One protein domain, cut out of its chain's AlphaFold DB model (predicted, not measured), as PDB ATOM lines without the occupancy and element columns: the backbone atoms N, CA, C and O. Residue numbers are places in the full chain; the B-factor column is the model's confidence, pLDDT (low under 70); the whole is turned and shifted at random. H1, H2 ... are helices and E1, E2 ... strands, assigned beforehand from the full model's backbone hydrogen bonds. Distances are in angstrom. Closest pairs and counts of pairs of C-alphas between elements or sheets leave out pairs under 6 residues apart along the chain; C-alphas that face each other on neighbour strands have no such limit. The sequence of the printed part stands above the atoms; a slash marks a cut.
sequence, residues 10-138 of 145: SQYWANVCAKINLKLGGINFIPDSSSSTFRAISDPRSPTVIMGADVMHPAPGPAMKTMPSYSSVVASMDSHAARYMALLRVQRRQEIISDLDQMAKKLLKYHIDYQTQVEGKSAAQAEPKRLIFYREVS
ATOM      1  N   SER A  10     105.212 177.689 156.993       94.81
ATOM      2  CA  SER A  10     105.116 176.303 157.479       94.81
ATOM      3  C   SER A  10     105.458 175.261 156.408       94.81
ATOM      4  O   SER A  10     106.151 174.292 156.709       94.81
ATOM      5  N   GLN A  11     105.054 175.476 155.152       94.88
ATOM      6  CA  GLN A  11     105.363 174.570 154.041       94.88
ATOM      7  C   GLN A  11     106.870 174.480 153.757       94.88
ATOM      8  O   GLN A  11     107.394 173.397 153.490       94.88
ATOM      9  N   TYR A  12     107.589 175.602 153.835       94.69
ATOM     10  CA  TYR A  12     109.044 175.614 153.693       94.69
ATOM     11  C   TYR A  12     109.702 174.759 154.777       94.69
ATOM     12  O   TYR A  12     110.536 173.903 154.472       94.69
ATOM     13  N   TRP A  13     109.298 174.949 156.035       95.06
ATOM     14  CA  TRP A  13     109.837 174.172 157.149       95.06
ATOM     15  C   TRP A  13     109.480 172.691 157.046       95.06
ATOM     16  O   TRP A  13     110.346 171.861 157.303       95.06
ATOM     17  N   ALA A  14     108.280 172.345 156.573       95.94
ATOM     18  CA  ALA A  14     107.905 170.960 156.295       95.94
ATOM     19  C   ALA A  14     108.865 170.300 155.285       95.94
ATOM     20  O   ALA A  14     109.379 169.211 155.540       95.94
ATOM     21  N   ASN A  15     109.202 170.988 154.188       95.38
ATOM     22  CA  ASN A  15     110.153 170.483 153.192       95.38
ATOM     23  C   ASN A  15     111.582 170.351 153.754       95.38
ATOM     24  O   ASN A  15     112.306 169.413 153.414       95.38
ATOM     25  N   VAL A  16     112.005 171.271 154.627       95.56
ATOM     26  CA  VAL A  16     113.303 171.180 155.316       95.56
ATOM     27  C   VAL A  16     113.326 169.980 156.263       95.56
ATOM     28  O   VAL A  16     114.258 169.177 156.199       95.56
ATOM     29  N   CYS A  17     112.291 169.815 157.090       96.50
ATOM     30  CA  CYS A  17     112.143 168.682 158.000       96.50
ATOM     31  C   CYS A  17     112.128 167.352 157.243       96.50
ATOM     32  O   CYS A  17     112.815 166.425 157.658       96.50
ATOM     33  N   ALA A  18     111.459 167.276 156.089       96.75
ATOM     34  CA  ALA A  18     111.469 166.086 155.241       96.75
ATOM     35  C   ALA A  18     112.895 165.691 154.810       96.75
ATOM     36  O   ALA A  18     113.243 164.511 154.822       96.75
ATOM     37  N   LYS A  19     113.754 166.666 154.484       96.44
ATOM     38  CA  LYS A  19     115.163 166.412 154.125       96.44
ATOM     39  C   LYS A  19     116.013 166.028 155.335       96.44
ATOM     40  O   LYS A  19     116.910 165.201 155.199       96.44
ATOM     41  N   ILE A  20     115.760 166.634 156.495       97.50
ATOM     42  CA  ILE A  20     116.455 166.298 157.745       97.50
ATOM     43  C   ILE A  20     116.105 164.871 158.172       97.50
ATOM     44  O   ILE A  20     117.017 164.100 158.452       97.50
ATOM     45  N   ASN A  21     114.820 164.505 158.142       97.00
ATOM     46  CA  ASN A  21     114.349 163.170 158.500       97.00
ATOM     47  C   ASN A  21     115.085 162.096 157.689       97.00
ATOM     48  O   ASN A  21     115.685 161.201 158.271       97.00
ATOM     49  N   LEU A  22     115.173 162.250 156.362       94.88
ATOM     50  CA  LEU A  22     115.905 161.309 155.502       94.88
ATOM     51  C   LEU A  22     117.401 161.216 155.843       94.88
ATOM     52  O   LEU A  22     117.959 160.122 155.867       94.88
ATOM     53  N   LYS A  23     118.061 162.345 156.141       94.44
ATOM     54  CA  LYS A  23     119.489 162.368 156.514       94.44
ATOM     55  C   LYS A  23     119.772 161.702 157.858       94.44
ATOM     56  O   LYS A  23     120.853 161.152 158.035       94.44
ATOM     57  N   LEU A  24     118.818 161.754 158.784       95.88
ATOM     58  CA  LEU A  24     118.879 161.048 160.064       95.88
ATOM     59  C   LEU A  24     118.426 159.586 159.946       95.88
ATOM     60  O   LEU A  24     118.338 158.882 160.946       95.88
ATOM     61  N   GLY A  25     118.139 159.122 158.728       91.12
ATOM     62  CA  GLY A  25     117.686 157.767 158.487       91.12
ATOM     63  C   GLY A  25     116.246 157.535 158.931       91.12
ATOM     64  O   GLY A  25     115.934 156.424 159.330       91.12
ATOM     65  N   GLY A  26     115.364 158.525 158.873       94.50
ATOM     66  CA  GLY A  26     113.915 158.335 158.932       94.50
ATOM     67  C   GLY A  26     113.305 158.082 157.549       94.50
ATOM     68  O   GLY A  26     113.963 158.251 156.523       94.50
ATOM     69  N   ILE A  27     112.032 157.685 157.523       95.62
ATOM     70  CA  ILE A  27     111.225 157.509 156.306       95.62
ATOM     71  C   ILE A  27     110.062 158.506 156.372       95.62
ATOM     72  O   ILE A  27     109.399 158.602 157.400       95.62
ATOM     73  N   ASN A  28     109.828 159.268 155.298       95.00
ATOM     74  CA  ASN A  28     108.721 160.237 155.244       95.00
ATOM     75  C   ASN A  28     107.404 159.602 154.787       95.00
ATOM     76  O   ASN A  28     106.342 159.978 155.270       95.00
ATOM     77  N   PHE A  29     107.470 158.684 153.823       92.38
ATOM     78  CA  PHE A  29     106.302 158.072 153.205       92.38
ATOM     79  C   PHE A  29     106.666 156.697 152.646       92.38
ATOM     80  O   PHE A  29     107.769 156.513 152.130       92.38
ATOM     81  N   ILE A  30     105.723 155.763 152.731       92.12
ATOM     82  CA  ILE A  30     105.770 154.459 152.072       92.12
ATOM     83  C   ILE A  30     104.533 154.385 151.170       92.12
ATOM     84  O   ILE A  30     103.445 154.725 151.644       92.12
ATOM     85  N   PRO A  31     104.668 153.978 149.895       88.06
ATOM     86  CA  PRO A  31     103.525 153.834 149.001       88.06
ATOM     87  C   PRO A  31     102.461 152.887 149.556       88.06
ATOM     88  O   PRO A  31     102.762 151.938 150.279       88.06
ATOM     89  N   ASP A  32     101.205 153.134 149.190       87.62
ATOM     90  CA  ASP A  32     100.099 152.297 149.641       87.62
ATOM     91  C   ASP A  32     100.262 150.853 149.138       87.62
ATOM     92  O   ASP A  32     100.410 150.591 147.941       87.62
ATOM     93  N   SER A  33     100.179 149.910 150.076       83.75
ATOM     94  CA  SER A  33     100.147 148.468 149.836       83.75
ATOM     95  C   SER A  33      99.001 148.002 148.935       83.75
ATOM     96  O   SER A  33      99.079 146.903 148.394       83.75
ATOM     97  N   SER A  34      97.951 148.804 148.740       87.06
ATOM     98  CA  SER A  34      96.879 148.506 147.785       87.06
ATOM     99  C   SER A  34      97.317 148.672 146.320       87.06
ATOM    100  O   SER A  34      96.762 148.020 145.432       87.06
ATOM    101  N   SER A  35      98.355 149.479 146.058       89.56
ATOM    102  CA  SER A  35      98.885 149.718 144.714       89.56
ATOM    103  C   SER A  35      99.498 148.446 144.133       89.56
ATOM    104  O   SER A  35     100.454 147.890 144.677       89.56
ATOM    105  N   SER A  36      98.987 148.000 142.984       87.25
ATOM    106  CA  SER A  36      99.491 146.815 142.281       87.25
ATOM    107  C   SER A  36     100.983 146.921 141.956       87.25
ATOM    108  O   SER A  36     101.717 145.946 142.117       87.25
ATOM    109  N   THR A  37     101.447 148.109 141.560       84.75
ATOM    110  CA  THR A  37     102.858 148.374 141.257       84.75
ATOM    111  C   THR A  37     103.725 148.233 142.501       84.75
ATOM    112  O   THR A  37     104.770 147.585 142.456       84.75
ATOM    113  N   PHE A  38     103.284 148.793 143.630       88.81
ATOM    114  CA  PHE A  38     104.053 148.697 144.866       88.81
ATOM    115  C   PHE A  38     104.094 147.261 145.388       88.81
ATOM    116  O   PHE A  38     105.168 146.774 145.726       88.81
ATOM    117  N   ARG A  39     102.966 146.539 145.336       87.94
ATOM    118  CA  ARG A  39     102.907 145.114 145.696       87.94
ATOM    119  C   ARG A  39     103.867 144.260 144.883       87.94
ATOM    120  O   ARG A  39     104.425 143.311 145.423       87.94
ATOM    121  N   ALA A  40     104.047 144.572 143.601       87.06
ATOM    122  CA  ALA A  40     105.009 143.865 142.769       87.06
ATOM    123  C   ALA A  40     106.444 144.103 143.259       87.06
ATOM    124  O   ALA A  40     107.213 143.155 143.345       87.06
ATOM    125  N   ILE A  41     106.800 145.333 143.627       88.81
ATOM    126  CA  ILE A  41     108.146 145.675 144.116       88.81
ATOM    127  C   ILE A  41     108.397 145.081 145.509       88.81
ATOM    128  O   ILE A  41     109.464 144.523 145.754       88.81
ATOM    129  N   SER A  42     107.407 145.151 146.401       88.88
ATOM    130  CA  SER A  42     107.533 144.751 147.803       88.88
ATOM    131  C   SER A  42     107.183 143.277 148.074       88.88
ATOM    132  O   SER A  42     107.044 142.910 149.239       88.88
ATOM    133  N   ASP A  43     106.983 142.434 147.047       90.25
ATOM    134  CA  ASP A  43     106.631 141.011 147.223       90.25
ATOM    135  C   ASP A  43     107.797 140.241 147.878       90.25
ATOM    136  O   ASP A  43     108.828 140.027 147.227       90.25
ATOM    137  N   PRO A  44     107.646 139.732 149.117       87.06
ATOM    138  CA  PRO A  44     108.717 139.019 149.812       87.06
ATOM    139  C   PRO A  44     109.155 137.725 149.116       87.06
ATOM    140  O   PRO A  44     110.264 137.247 149.337       87.06
ATOM    141  N   ARG A  45     108.302 137.132 148.268       89.19
ATOM    142  CA  ARG A  45     108.646 135.915 147.511       89.19
ATOM    143  C   ARG A  45     109.601 136.210 146.362       89.19
ATOM    144  O   ARG A  45     110.275 135.296 145.878       89.19
ATOM    145  N   SER A  46     109.637 137.461 145.914       91.31
ATOM    146  CA  SER A  46     110.505 137.935 144.844       91.31
ATOM    147  C   SER A  46     111.149 139.276 145.215       91.31
ATOM    148  O   SER A  46     110.798 140.308 144.640       91.31
ATOM    149  N   PRO A  47     112.104 139.267 146.163       92.12
ATOM    150  CA  PRO A  47     112.797 140.474 146.598       92.12
ATOM    151  C   PRO A  47     113.343 141.248 145.397       92.12
ATOM    152  O   PRO A  47     114.004 140.679 144.523       92.12
ATOM    153  N   THR A  48     113.000 142.532 145.325       95.19
ATOM    154  CA  THR A  48     113.329 143.397 144.190       95.19
ATOM    155  C   THR A  48     114.230 144.527 144.655       95.19
ATOM    156  O   THR A  48     113.900 145.231 145.604       95.19
ATOM    157  N   VAL A  49     115.350 144.721 143.961       97.06
ATOM    158  CA  VAL A  49     116.214 145.891 144.133       97.06
ATOM    159  C   VAL A  49     115.909 146.882 143.021       97.06
ATOM    160  O   VAL A  49     115.884 146.515 141.846       97.06
ATOM    161  N   ILE A  50     115.706 148.143 143.385       97.44
ATOM    162  CA  ILE A  50     115.631 149.251 142.437       97.44
ATOM    163  C   ILE A  50     116.974 149.961 142.442       97.44
ATOM    164  O   ILE A  50     117.450 150.383 143.496       97.44
ATOM    165  N   MET A  51     117.571 150.108 141.266       98.44
ATOM    166  CA  MET A  51     118.784 150.877 141.051       98.44
ATOM    167  C   MET A  51     118.536 152.060 140.128       98.44
ATOM    168  O   MET A  51     117.710 151.997 139.219       98.44
ATOM    169  N   GLY A  52     119.284 153.129 140.369       98.00
ATOM    170  CA  GLY A  52     119.341 154.308 139.516       98.00
ATOM    171  C   GLY A  52     120.788 154.618 139.162       98.00
ATOM    172  O   GLY A  52     121.666 154.424 140.003       98.00
ATOM    173  N   ALA A  53     121.047 155.099 137.952       97.31
ATOM    174  CA  ALA A  53     122.381 155.508 137.546       97.31
ATOM    175  C   ALA A  53     122.375 156.748 136.651       97.31
ATOM    176  O   ALA A  53     121.577 156.862 135.715       97.31
ATOM    177  N   ASP A  54     123.321 157.637 136.924       96.06
ATOM    178  CA  ASP A  54     123.492 158.907 136.226       96.06
ATOM    179  C   ASP A  54     124.980 159.227 136.009       96.06
ATOM    180  O   ASP A  54     125.839 158.804 136.794       96.06
ATOM    181  N   VAL A  55     125.275 159.981 134.951       94.69
ATOM    182  CA  VAL A  55     126.586 160.561 134.678       94.69
ATOM    183  C   VAL A  55     126.424 162.059 134.474       94.69
ATOM    184  O   VAL A  55     125.807 162.527 133.527       94.69
ATOM    185  N   MET A  56     127.071 162.831 135.340       92.38
ATOM    186  CA  MET A  56     127.093 164.280 135.234       92.38
ATOM    187  C   MET A  56     128.371 164.746 134.537       92.38
ATOM    188  O   MET A  56     129.496 164.487 134.992       92.38
ATOM    189  N   HIS A  57     128.188 165.516 133.467       90.38
ATOM    190  CA  HIS A  57     129.259 166.198 132.755       90.38
ATOM    191  C   HIS A  57     129.448 167.647 133.238       90.38
ATOM    192  O   HIS A  57     128.471 168.362 133.465       90.38
ATOM    193  N   PRO A  58     130.700 168.135 133.333       86.25
ATOM    194  CA  PRO A  58     130.988 169.554 133.506       86.25
ATOM    195  C   PRO A  58     130.376 170.401 132.388       86.25
ATOM    196  O   PRO A  58     130.278 169.945 131.237       86.25
ATOM    197  N   ALA A  59     130.034 171.645 132.734       84.19
ATOM    198  CA  ALA A  59     129.470 172.622 131.813       84.19
ATOM    199  C   ALA A  59     130.347 172.811 130.556       84.19
ATOM    200  O   ALA A  59     131.575 172.682 130.621       84.19
ATOM    201  N   PRO A  60     129.745 173.117 129.394       77.88
ATOM    202  CA  PRO A  60     130.493 173.303 128.158       77.88
ATOM    203  C   PRO A  60     131.459 174.494 128.261       77.88
ATOM    204  O   PRO A  60     131.081 175.588 128.672       77.88
ATOM    205  N   GLY A  61     132.718 174.293 127.857       78.56
ATOM    206  CA  GLY A  61     133.726 175.353 127.792       78.56
ATOM    207  C   GLY A  61     135.124 174.835 127.423       78.56
ATOM    208  O   GLY A  61     135.426 173.670 127.690       78.56
ATOM    209  N   PRO A  62     136.008 175.665 126.829       74.56
ATOM    210  CA  PRO A  62     137.342 175.237 126.388       74.56
ATOM    211  C   PRO A  62     138.195 174.669 127.528       74.56
ATOM    212  O   PRO A  62     138.807 173.616 127.373       74.56
ATOM    213  N   ALA A  63     138.158 175.317 128.696       74.69
ATOM    214  CA  ALA A  63     138.864 174.880 129.901       74.69
ATOM    215  C   ALA A  63     138.220 173.659 130.589       74.69
ATOM    216  O   ALA A  63     138.838 173.056 131.460       74.69
ATOM    217  N   MET A  64     136.991 173.282 130.209       76.19
ATOM    218  CA  MET A  64     136.233 172.182 130.825       76.19
ATOM    219  C   MET A  64     136.234 170.892 129.994       76.19
ATOM    220  O   MET A  64     135.794 169.854 130.483       76.19
ATOM    221  N   LYS A  65     136.761 170.910 128.758       72.56
ATOM    222  CA  LYS A  65     136.829 169.714 127.889       72.56
ATOM    223  C   LYS A  65     137.649 168.569 128.491       72.56
ATOM    224  O   LYS A  65     137.373 167.412 128.197       72.56
ATOM    225  N   THR A  66     138.636 168.889 129.321       80.94
ATOM    226  CA  THR A  66     139.505 167.912 129.994       80.94
ATOM    227  C   THR A  66     139.005 167.523 131.382       80.94
ATOM    228  O   THR A  66     139.586 166.632 132.002       80.94
ATOM    229  N   MET A  67     137.944 168.166 131.889       87.81
ATOM    230  CA  MET A  67     137.418 167.842 133.210       87.81
ATOM    231  C   MET A  67     136.710 166.481 133.192       87.81
ATOM    232  O   MET A  67     135.988 166.165 132.237       87.81
ATOM    233  N   PRO A  68     136.908 165.671 134.245       92.69
ATOM    234  CA  PRO A  68     136.302 164.357 134.343       92.69
ATOM    235  C   PRO A  68     134.786 164.457 134.529       92.69
ATOM    236  O   PRO A  68     134.241 165.506 134.868       92.69
ATOM    237  N   SER A  69     134.111 163.333 134.322       93.31
ATOM    238  CA  SER A  69     132.686 163.183 134.630       93.31
ATOM    239  C   SER A  69     132.503 162.497 135.969       93.31
ATOM    240  O   SER A  69     133.389 161.776 136.435       93.31
ATOM    241  N   TYR A  70     131.347 162.720 136.580       95.00
ATOM    242  CA  TYR A  70     130.976 162.078 137.831       95.00
ATOM    243  C   TYR A  70     129.865 161.083 137.554       95.00
ATOM    244  O   TYR A  70     128.772 161.482 137.166       95.00
ATOM    245  N   SER A  71     130.135 159.802 137.766       96.19
ATOM    246  CA  SER A  71     129.111 158.766 137.702       96.19
ATOM    247  C   SER A  71     128.554 158.496 139.091       96.19
ATOM    248  O   SER A  71     129.305 158.428 140.073       96.19
ATOM    249  N   SER A  72     127.253 158.262 139.171       97.44
ATOM    250  CA  SER A  72     126.573 157.857 140.391       97.44
ATOM    251  C   SER A  72     125.709 156.629 140.139       97.44
ATOM    252  O   SER A  72     125.091 156.497 139.086       97.44
ATOM    253  N   VAL A  73     125.690 155.718 141.109       98.38
ATOM    254  CA  VAL A  73     124.767 154.580 141.134       98.38
ATOM    255  C   VAL A  73     124.132 154.538 142.513       98.38
ATOM    256  O   VAL A  73     124.829 154.636 143.525       98.38
ATOM    257  N   VAL A  74     122.815 154.400 142.555       98.38
ATOM    258  CA  VAL A  74     122.027 154.280 143.779       98.38
ATOM    259  C   VAL A  74     121.269 152.963 143.792       98.38
ATOM    260  O   VAL A  74     120.932 152.444 142.732       98.38
ATOM    261  N   ALA A  75     120.983 152.428 144.977       98.44
ATOM    262  CA  ALA A  75     120.153 151.236 145.130       98.44
ATOM    263  C   ALA A  75     119.245 151.327 146.360       98.44
ATOM    264  O   ALA A  75     119.659 151.874 147.385       98.44
ATOM    265  N   SER A  76     118.037 150.770 146.262       97.44
ATOM    266  CA  SER A  76     117.099 150.623 147.378       97.44
ATOM    267  C   SER A  76     117.633 149.621 148.401       97.44
ATOM    268  O   SER A  76     118.087 148.546 148.014       97.44
ATOM    269  N   MET A  77     117.557 149.928 149.692       96.69
ATOM    270  CA  MET A  77     118.123 149.097 150.765       96.69
ATOM    271  C   MET A  77     117.068 148.298 151.527       96.69
ATOM    272  O   MET A  77     117.329 147.165 151.911       96.69
ATOM    273  N   ASP A  78     115.889 148.879 151.732       94.44
ATOM    274  CA  ASP A  78     114.796 148.290 152.501       94.44
ATOM    275  C   ASP A  78     113.720 147.664 151.604       94.44
ATOM    276  O   ASP A  78     113.632 147.929 150.402       94.44
ATOM    277  N   SER A  79     112.858 146.849 152.208       92.56
ATOM    278  CA  SER A  79     111.749 146.159 151.534       92.56
ATOM    279  C   SER A  79     110.720 147.095 150.904       92.56
ATOM    280  O   SER A  79     109.983 146.705 149.999       92.56
ATOM    281  N   HIS A  80     110.644 148.324 151.410       91.38
ATOM    282  CA  HIS A  80     109.689 149.333 150.972       91.38
ATOM    283  C   HIS A  80     110.238 150.243 149.873       91.38
ATOM    284  O   HIS A  80     109.521 151.134 149.422       91.38
ATOM    285  N   ALA A  81     111.495 150.048 149.455       93.12
ATOM    286  CA  ALA A  81     112.193 150.934 148.530       93.12
ATOM    287  C   ALA A  81     112.092 152.420 148.936       93.12
ATOM    288  O   ALA A  81     111.949 153.300 148.086       93.12
ATOM    289  N   ALA A  82     112.152 152.694 150.242       93.38
ATOM    290  CA  ALA A  82     112.073 154.028 150.831       93.38
ATOM    291  C   ALA A  82     113.453 154.553 151.262       93.38
ATOM    292  O   ALA A  82     113.631 155.756 151.463       93.38
ATOM    293  N   ARG A  83     114.452 153.668 151.371       95.25
ATOM    294  CA  ARG A  83     115.844 154.006 151.688       95.25
ATOM    295  C   ARG A  83     116.755 153.666 150.530       95.25
ATOM    296  O   ARG A  83     116.687 152.563 150.000       95.25
ATOM    297  N   TYR A  84     117.668 154.576 150.205       97.06
ATOM    298  CA  TYR A  84     118.661 154.372 149.154       97.06
ATOM    299  C   TYR A  84     120.072 154.649 149.666       97.06
ATOM    300  O   TYR A  84     120.286 155.577 150.446       97.06
ATOM    301  N   MET A  85     121.037 153.869 149.185       97.50
ATOM    302  CA  MET A  85     122.461 154.198 149.279       97.50
ATOM    303  C   MET A  85     123.002 154.569 147.907       97.50
ATOM    304  O   MET A  85     122.527 154.058 146.896       97.50
ATOM    305  N   ALA A  86     124.013 155.437 147.892       97.19
ATOM    306  CA  ALA A  86     124.664 155.924 146.687       97.19
ATOM    307  C   ALA A  86     126.162 155.610 146.704       97.19
ATOM    308  O   ALA A  86     126.827 155.743 147.733       97.19
ATOM    309  N   LEU A  87     126.706 155.263 145.544       98.31
ATOM    310  CA  LEU A  87     128.135 155.262 145.269       98.31
ATOM    311  C   LEU A  87     128.422 156.282 144.172       98.31
ATOM    312  O   LEU A  87     127.671 156.385 143.206       98.31
ATOM    313  N   LEU A  88     129.531 157.007 144.312       97.56
ATOM    314  CA  LEU A  88     130.008 157.968 143.321       97.56
ATOM    315  C   LEU A  88     131.416 157.597 142.855       97.56
ATOM    316  O   LEU A  88     132.223 157.081 143.639       97.56
ATOM    317  N   ARG A  89     131.715 157.874 141.587       97.38
ATOM    318  CA  ARG A  89     133.046 157.717 140.990       97.38
ATOM    319  C   ARG A  89     133.357 158.877 140.060       97.38
ATOM    320  O   ARG A  89     132.464 159.505 139.499       97.38
ATOM    321  N   VAL A  90     134.648 159.149 139.931       96.31
ATOM    322  CA  VAL A  90     135.193 160.070 138.937       96.31
ATOM    323  C   VAL A  90     135.672 159.225 137.769       96.31
ATOM    324  O   VAL A  90     136.407 158.262 137.977       96.31
ATOM    325  N   GLN A  91     135.276 159.587 136.556       94.69
ATOM    326  CA  GLN A  91     135.667 158.889 135.336       94.69
ATOM    327  C   GLN A  91     136.096 159.873 134.249       94.69
ATOM    328  O   GLN A  91     135.900 161.085 134.362       94.69
ATOM    329  N   ARG A  92     136.697 159.357 133.173       92.19
ATOM    330  CA  ARG A  92     136.950 160.162 131.970       92.19
ATOM    331  C   ARG A  92     135.632 160.729 131.432       92.19
ATOM    332  O   ARG A  92     134.552 160.304 131.833       92.19
ATOM    333  N   ARG A  93     135.707 161.720 130.542       88.94
ATOM    334  CA  ARG A  93     134.506 162.308 129.941       88.94
ATOM    335  C   ARG A  93     133.853 161.332 128.958       88.94
ATOM    336  O   ARG A  93     134.200 161.322 127.785       88.94
ATOM    337  N   GLN A  94     132.952 160.506 129.477       89.50
ATOM    338  CA  GLN A  94     132.209 159.471 128.761       89.50
ATOM    339  C   GLN A  94     130.886 159.193 129.483       89.50
ATOM    340  O   GLN A  94     130.834 159.332 130.707       89.50
ATOM    341  N   GLU A  95     129.869 158.756 128.742       90.75
ATOM    342  CA  GLU A  95     128.538 158.426 129.280       90.75
ATOM    343  C   GLU A  95     128.430 157.007 129.854       90.75
ATOM    344  O   GLU A  95     127.594 156.717 130.717       90.75
ATOM    345  N   ILE A  96     129.310 156.108 129.407       92.38
ATOM    346  CA  ILE A  96     129.395 154.741 129.924       92.38
ATOM    347  C   ILE A  96     130.033 154.781 131.309       92.38
ATOM    348  O   ILE A  96     131.141 155.295 131.476       92.38
ATOM    349  N   ILE A  97     129.359 154.214 132.308       94.75
ATOM    350  CA  ILE A  97     129.875 154.143 133.677       94.75
ATOM    351  C   ILE A  97     130.934 153.041 133.760       94.75
ATOM    352  O   ILE A  97     130.595 151.858 133.754       94.75
ATOM    353  N   SER A  98     132.211 153.419 133.865       95.12
ATOM    354  CA  SER A  98     133.329 152.461 133.804       95.12
ATOM    355  C   SER A  98     133.293 151.419 134.923       95.12
ATOM    356  O   SER A  98     133.524 150.237 134.685       95.12
ATOM    357  N   ASP A  99     132.970 151.847 136.144       96.12
ATOM    358  CA  ASP A  99     132.985 150.995 137.339       96.12
ATOM    359  C   ASP A  99     131.593 150.448 137.699       96.12
ATOM    360  O   ASP A  99     131.355 150.066 138.851       96.12
ATOM    361  N   LEU A 100     130.654 150.412 136.743       96.94
ATOM    362  CA  LEU A 100     129.257 150.054 137.012       96.94
ATOM    363  C   LEU A 100     129.134 148.695 137.704       96.94
ATOM    364  O   LEU A 100     128.450 148.590 138.719       96.94
ATOM    365  N   ASP A 101     129.840 147.679 137.202       97.06
ATOM    366  CA  ASP A 101     129.834 146.325 137.767       97.06
ATOM    367  C   ASP A 101     130.259 146.317 139.246       97.06
ATOM    368  O   ASP A 101     129.565 145.777 140.111       97.06
ATOM    369  N   GLN A 102     131.363 146.993 139.571       98.12
ATOM    370  CA  GLN A 102     131.870 147.066 140.942       98.12
ATOM    371  C   GLN A 102     130.916 147.842 141.860       98.12
ATOM    372  O   GLN A 102     130.690 147.443 143.008       98.12
ATOM    373  N   MET A 103     130.350 148.948 141.370       98.38
ATOM    374  CA  MET A 103     129.393 149.762 142.121       98.38
ATOM    375  C   MET A 103     128.099 148.985 142.392       98.38
ATOM    376  O   MET A 103     127.646 148.941 143.537       98.38
ATOM    377  N   ALA A 104     127.548 148.317 141.378       98.06
ATOM    378  CA  ALA A 104     126.336 147.515 141.489       98.06
ATOM    379  C   ALA A 104     126.526 146.335 142.450       98.06
ATOM    380  O   ALA A 104     125.730 146.169 143.372       98.06
ATOM    381  N   LYS A 105     127.620 145.569 142.323       98.06
ATOM    382  CA  LYS A 105     127.953 144.465 143.246       98.06
ATOM    383  C   LYS A 105     128.037 144.930 144.697       98.06
ATOM    384  O   LYS A 105     127.507 144.278 145.596       98.06
ATOM    385  N   LYS A 106     128.678 146.075 144.933       98.44
ATOM    386  CA  LYS A 106     128.818 146.643 146.276       98.44
ATOM    387  C   LYS A 106     127.469 147.081 146.853       98.44
ATOM    388  O   LYS A 106     127.199 146.809 148.019       98.44
ATOM    389  N   LEU A 107     126.612 147.697 146.041       98.50
ATOM    390  CA  LEU A 107     125.257 148.079 146.446       98.50
ATOM    391  C   LEU A 107     124.349 146.866 146.694       98.50
ATOM    392  O   LEU A 107     123.603 146.877 147.668       98.50
ATOM    393  N   LEU A 108     124.441 145.808 145.881       98.06
ATOM    394  CA  LEU A 108     123.723 144.548 146.118       98.06
ATOM    395  C   LEU A 108     124.137 143.913 147.443       98.06
ATOM    396  O   LEU A 108     123.282 143.477 148.208       98.06
ATOM    397  N   LYS A 109     125.440 143.915 147.749       97.94
ATOM    398  CA  LYS A 109     125.929 143.451 149.047       97.94
ATOM    399  C   LYS A 109     125.338 144.273 150.194       97.94
ATOM    400  O   LYS A 109     124.803 143.693 151.127       97.94
ATOM    401  N   TYR A 110     125.372 145.603 150.100       98.12
ATOM    402  CA  TYR A 110     124.790 146.473 151.129       98.12
ATOM    403  C   TYR A 110     123.289 146.279 151.308       98.12
ATOM    404  O   TYR A 110     122.803 146.315 152.435       98.12
ATOM    405  N   HIS A 111     122.567 146.023 150.223       97.56
ATOM    406  CA  HIS A 111     121.156 145.679 150.282       97.56
ATOM    407  C   HIS A 111     120.918 144.366 151.046       97.56
ATOM    408  O   HIS A 111     120.106 144.333 151.965       97.56
ATOM    409  N   ILE A 112     121.656 143.300 150.716       97.25
ATOM    410  CA  ILE A 112     121.554 142.001 151.406       97.25
ATOM    411  C   ILE A 112     121.937 142.138 152.888       97.25
ATOM    412  O   ILE A 112     121.233 141.632 153.765       97.25
ATOM    413  N   ASP A 113     123.024 142.856 153.181       97.75
ATOM    414  CA  ASP A 113     123.477 143.120 154.547       97.75
ATOM    415  C   ASP A 113     122.397 143.880 155.335       97.75
ATOM    416  O   ASP A 113     122.086 143.516 156.466       97.75
ATOM    417  N   TYR A 114     121.753 144.886 154.732       97.06
ATOM    418  CA  TYR A 114     120.657 145.622 155.364       97.06
ATOM    419  C   TYR A 114     119.439 144.728 155.631       97.06
ATOM    420  O   TYR A 114     118.916 144.709 156.744       97.06
ATOM    421  N   GLN A 115     119.008 143.941 154.643       96.38
ATOM    422  CA  GLN A 115     117.871 143.031 154.801       96.38
ATOM    423  C   GLN A 115     118.100 141.991 155.908       96.38
ATOM    424  O   GLN A 115     117.189 141.685 156.677       96.38
ATOM    425  N   THR A 116     119.312 141.452 156.012       97.19
ATOM    426  CA  THR A 116     119.633 140.433 157.020       97.19
ATOM    427  C   THR A 116     119.853 141.032 158.408       97.19
ATOM    428  O   THR A 116     119.298 140.531 159.382       97.19
ATOM    429  N   GLN A 117     120.624 142.115 158.517       97.25
ATOM    430  CA  GLN A 117     121.049 142.667 159.807       97.25
ATOM    431  C   GLN A 117     120.040 143.648 160.410       97.25
ATOM    432  O   GLN A 117     119.976 143.771 161.630       97.25
ATOM    433  N   VAL A 118     119.269 144.356 159.577       95.81
ATOM    434  CA  VAL A 118     118.327 145.395 160.025       95.81
ATOM    435  C   VAL A 118     116.882 144.915 159.940       95.81
ATOM    436  O   VAL A 118     116.131 145.102 160.892       95.81
ATOM    437  N   GLU A 119     116.485 144.268 158.839       94.88
ATOM    438  CA  GLU A 119     115.119 143.728 158.694       94.88
ATOM    439  C   GLU A 119     114.969 142.293 159.238       94.88
ATOM    440  O   GLU A 119     113.855 141.776 159.299       94.88
ATOM    441  N   GLY A 120     116.067 141.644 159.644       95.88
ATOM    442  CA  GLY A 120     116.047 140.313 160.262       95.88
ATOM    443  C   GLY A 120     115.669 139.176 159.309       95.88
ATOM    444  O   GLY A 120     115.226 138.116 159.753       95.88
ATOM    445  N   LYS A 121     115.803 139.379 157.996       95.00
ATOM    446  CA  LYS A 121     115.475 138.360 156.997       95.00
ATOM    447  C   LYS A 121     116.549 137.280 156.928       95.00
ATOM    448  O   LYS A 121     117.735 137.540 157.112       95.00
ATOM    449  N   SER A 122     116.140 136.058 156.590       95.31
ATOM    450  CA  SER A 122     117.103 134.997 156.277       95.31
ATOM    451  C   SER A 122     117.872 135.309 154.986       95.31
ATOM    452  O   SER A 122     117.388 136.054 154.133       95.31
ATOM    453  N   ALA A 123     119.039 134.688 154.792       91.25
ATOM    454  CA  ALA A 123     119.845 134.877 153.580       91.25
ATOM    455  C   ALA A 123     119.046 134.603 152.288       91.25
ATOM    456  O   ALA A 123     119.120 135.382 151.342       91.25
ATOM    457  N   ALA A 124     118.203 133.563 152.283       90.56
ATOM    458  CA  ALA A 124     117.356 133.210 151.141       90.56
ATOM    459  C   ALA A 124     116.237 134.234 150.860       90.56
ATOM    460  O   ALA A 124     115.763 134.349 149.733       90.56
ATOM    461  N   GLN A 125     115.787 134.968 151.882       92.88
ATOM    462  CA  GLN A 125     114.799 136.044 151.738       92.88
ATOM    463  C   GLN A 125     115.440 137.385 151.370       92.88
ATOM    464  O   GLN A 125     114.758 138.242 150.815       92.88
ATOM    465  N   ALA A 126     116.715 137.573 151.710       94.19
ATOM    466  CA  ALA A 126     117.475 138.775 151.394       94.19
ATOM    467  C   ALA A 126     118.034 138.773 149.965       94.19
ATOM    468  O   ALA A 126     118.338 139.837 149.430       94.19
ATOM    469  N   GLU A 127     118.165 137.597 149.348       94.19
ATOM    470  CA  GLU A 127     118.674 137.443 147.988       94.19
ATOM    471  C   GLU A 127     117.746 138.114 146.951       94.19
ATOM    472  O   GLU A 127     116.584 137.713 146.796       94.19
ATOM    473  N   PRO A 128     118.234 139.128 146.207       94.31
ATOM    474  CA  PRO A 128     117.455 139.784 145.166       94.31
ATOM    475  C   PRO A 128     117.141 138.829 144.016       94.31
ATOM    476  O   PRO A 128     118.043 138.302 143.370       94.31
ATOM    477  N   LYS A 129     115.854 138.665 143.698       95.44
ATOM    478  CA  LYS A 129     115.397 137.889 142.530       95.44
ATOM    479  C   LYS A 129     115.093 138.764 141.323       95.44
ATOM    480  O   LYS A 129     114.976 138.263 140.208       95.44
ATOM    481  N   ARG A 130     114.921 140.068 141.543       95.62
ATOM    482  CA  ARG A 130     114.681 141.055 140.494       95.62
ATOM    483  C   ARG A 130     115.530 142.291 140.725       95.62
ATOM    484  O   ARG A 130     115.669 142.757 141.855       95.62
ATOM    485  N   LEU A 131     116.029 142.840 139.629       95.75
ATOM    486  CA  LEU A 131     116.738 144.107 139.591       95.75
ATOM    487  C   LEU A 131     116.055 145.001 138.557       95.75
ATOM    488  O   LEU A 131     115.995 144.645 137.383       95.75
ATOM    489  N   ILE A 132     115.535 146.144 138.996       96.44
ATOM    490  CA  ILE A 132     115.009 147.187 138.111       96.44
ATOM    491  C   ILE A 132     116.063 148.282 138.046       96.44
ATOM    492  O   ILE A 132     116.411 148.849 139.078       96.44
ATOM    493  N   PHE A 133     116.577 148.570 136.854       96.75
ATOM    494  CA  PHE A 133     117.661 149.528 136.664       96.75
ATOM    495  C   PHE A 133     117.183 150.713 135.824       96.75
ATOM    496  O   PHE A 133     116.894 150.562 134.639       96.75
ATOM    497  N   TYR A 134     117.105 151.890 136.439       96.38
ATOM    498  CA  TYR A 134     116.814 153.149 135.760       96.38
ATOM    499  C   TYR A 134     118.126 153.858 135.415       96.38
ATOM    500  O   TYR A 134     118.930 154.143 136.300       96.38
ATOM    501  N   ARG A 135     118.343 154.167 134.137       93.94
ATOM    502  CA  ARG A 135     119.509 154.926 133.668       93.94
ATOM    503  C   ARG A 135     119.037 156.196 132.966       93.94
ATOM    504  O   ARG A 135     118.243 156.115 132.036       93.94
ATOM    505  N   GLU A 136     119.560 157.341 133.389       88.25
ATOM    506  CA  GLU A 136     119.302 158.635 132.745       88.25
ATOM    507  C   GLU A 136     120.320 158.901 131.627       88.25
ATOM    508  O   GLU A 136     121.433 159.340 131.889       88.25
ATOM    509  N   VAL A 137     119.977 158.607 130.372       86.56
ATOM    510  CA  VAL A 137     120.872 158.854 129.226       86.56
ATOM    511  C   VAL A 137     120.206 159.779 128.215       86.56
ATOM    512  O   VAL A 137     118.986 159.744 128.047       86.56
ATOM    513  N   SER A 138     121.012 160.578 127.514       76.62
ATOM    514  CA  SER A 138     120.581 161.280 126.308       76.62
ATOM    515  C   SER A 138     120.215 160.285 125.193       76.62
ATOM    516  O   SER A 138     120.776 159.192 125.114       76.62
TER     517      SER A 138
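AT A GLANCE: This is residues 10 to 138 of the 145 residues of the protein "Piwi domain-containing protein" of Moniliophthora perniciosa (strain FA553 / isolate CP02) (UniProt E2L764). A twisted sheet of four strands has one long helix, H3, packed over one of its faces, while the first helix, H1, makes an arm whose residues 10 to 16 stick out from this body. The long loop of residues 57 to 68 makes one end of the longest axis, and the short H4 packs on H3 at the other. The printed part has 129 residues, with elements in the order H1 H2 E1 E2 E3 H3 H4 E4; the mixed sheet runs E3 E2 E1 E4, and the class is mixed, helices and strands. The whole is loose, with a radius of gyration of the C-alphas of 17.4 A and spans of 52 by 43 by 27 A.

HOW THE PARTS SIT: Begin at H1, residues 10 to 23, which is not on the sheet and is apart from H2, residues 36 to 41. H2 only grazes the sheet with residues 40 to 41. Next come E1, residues 48 to 56, E2, residues 69 to 76, and E3, residues 84 to 91, a meander, each strand the antiparallel neighbour of the one before. In the hairpin of E1 and E2, look for N 56 and O 70, 2.8 A apart; in that of E2 and E3, for N 87 and O 73, 2.8 A. H3, residues 100 to 117, is on the sheet at a height of 8.3 A, two layers with the helix on one face. It lies over E2 and E1, and only just not over E3, where 2 of its C-alphas fall; at 28 degrees to E2 on the local plane it only just runs along the strands. The closest C-alphas of H3 and E2 are those of Leu 107 and Ala 75, 6.1 A. H4, residues 123 to 126, touches H3, whose residues 111 to 116 alone take part; Ile 112 and Ala 126 have the closest C-alphas, 5.2 A. E4, residues 130 to 135, is parallel to E1, with N 51 and O 132 2.8 A apart. E3, H3 H4 and E4 form a split strand-helix-strand unit, with E2 and E1 between its strands and a right-handed crossover. Every O i to N i+4 pair is within hydrogen-bond range in H1, H2 and H3; H4 is too short for one.

IN THESE COORDINATES: Find C-alpha 10 at (105.116, 176.303, 157.479), where H1 begins its 20.0 A. E1 measures 26.6 A, E2 23.7 A and E3 22.4 A. From C-alpha 100 at (129.257, 150.054, 137.012), H3 runs 25.3 A. E4, 16.2 A, ends at C-alpha 135, (119.509, 154.926, 133.668).

THE WHOLE: The farthest C-alphas, of Pro 62 and Ser 122, are 54.1 A apart. The printed part has no cut; H1 to H2 and E1 to E2 are long links. Mean pLDDT of the printed part is 93.0, and no printed residue is under 70.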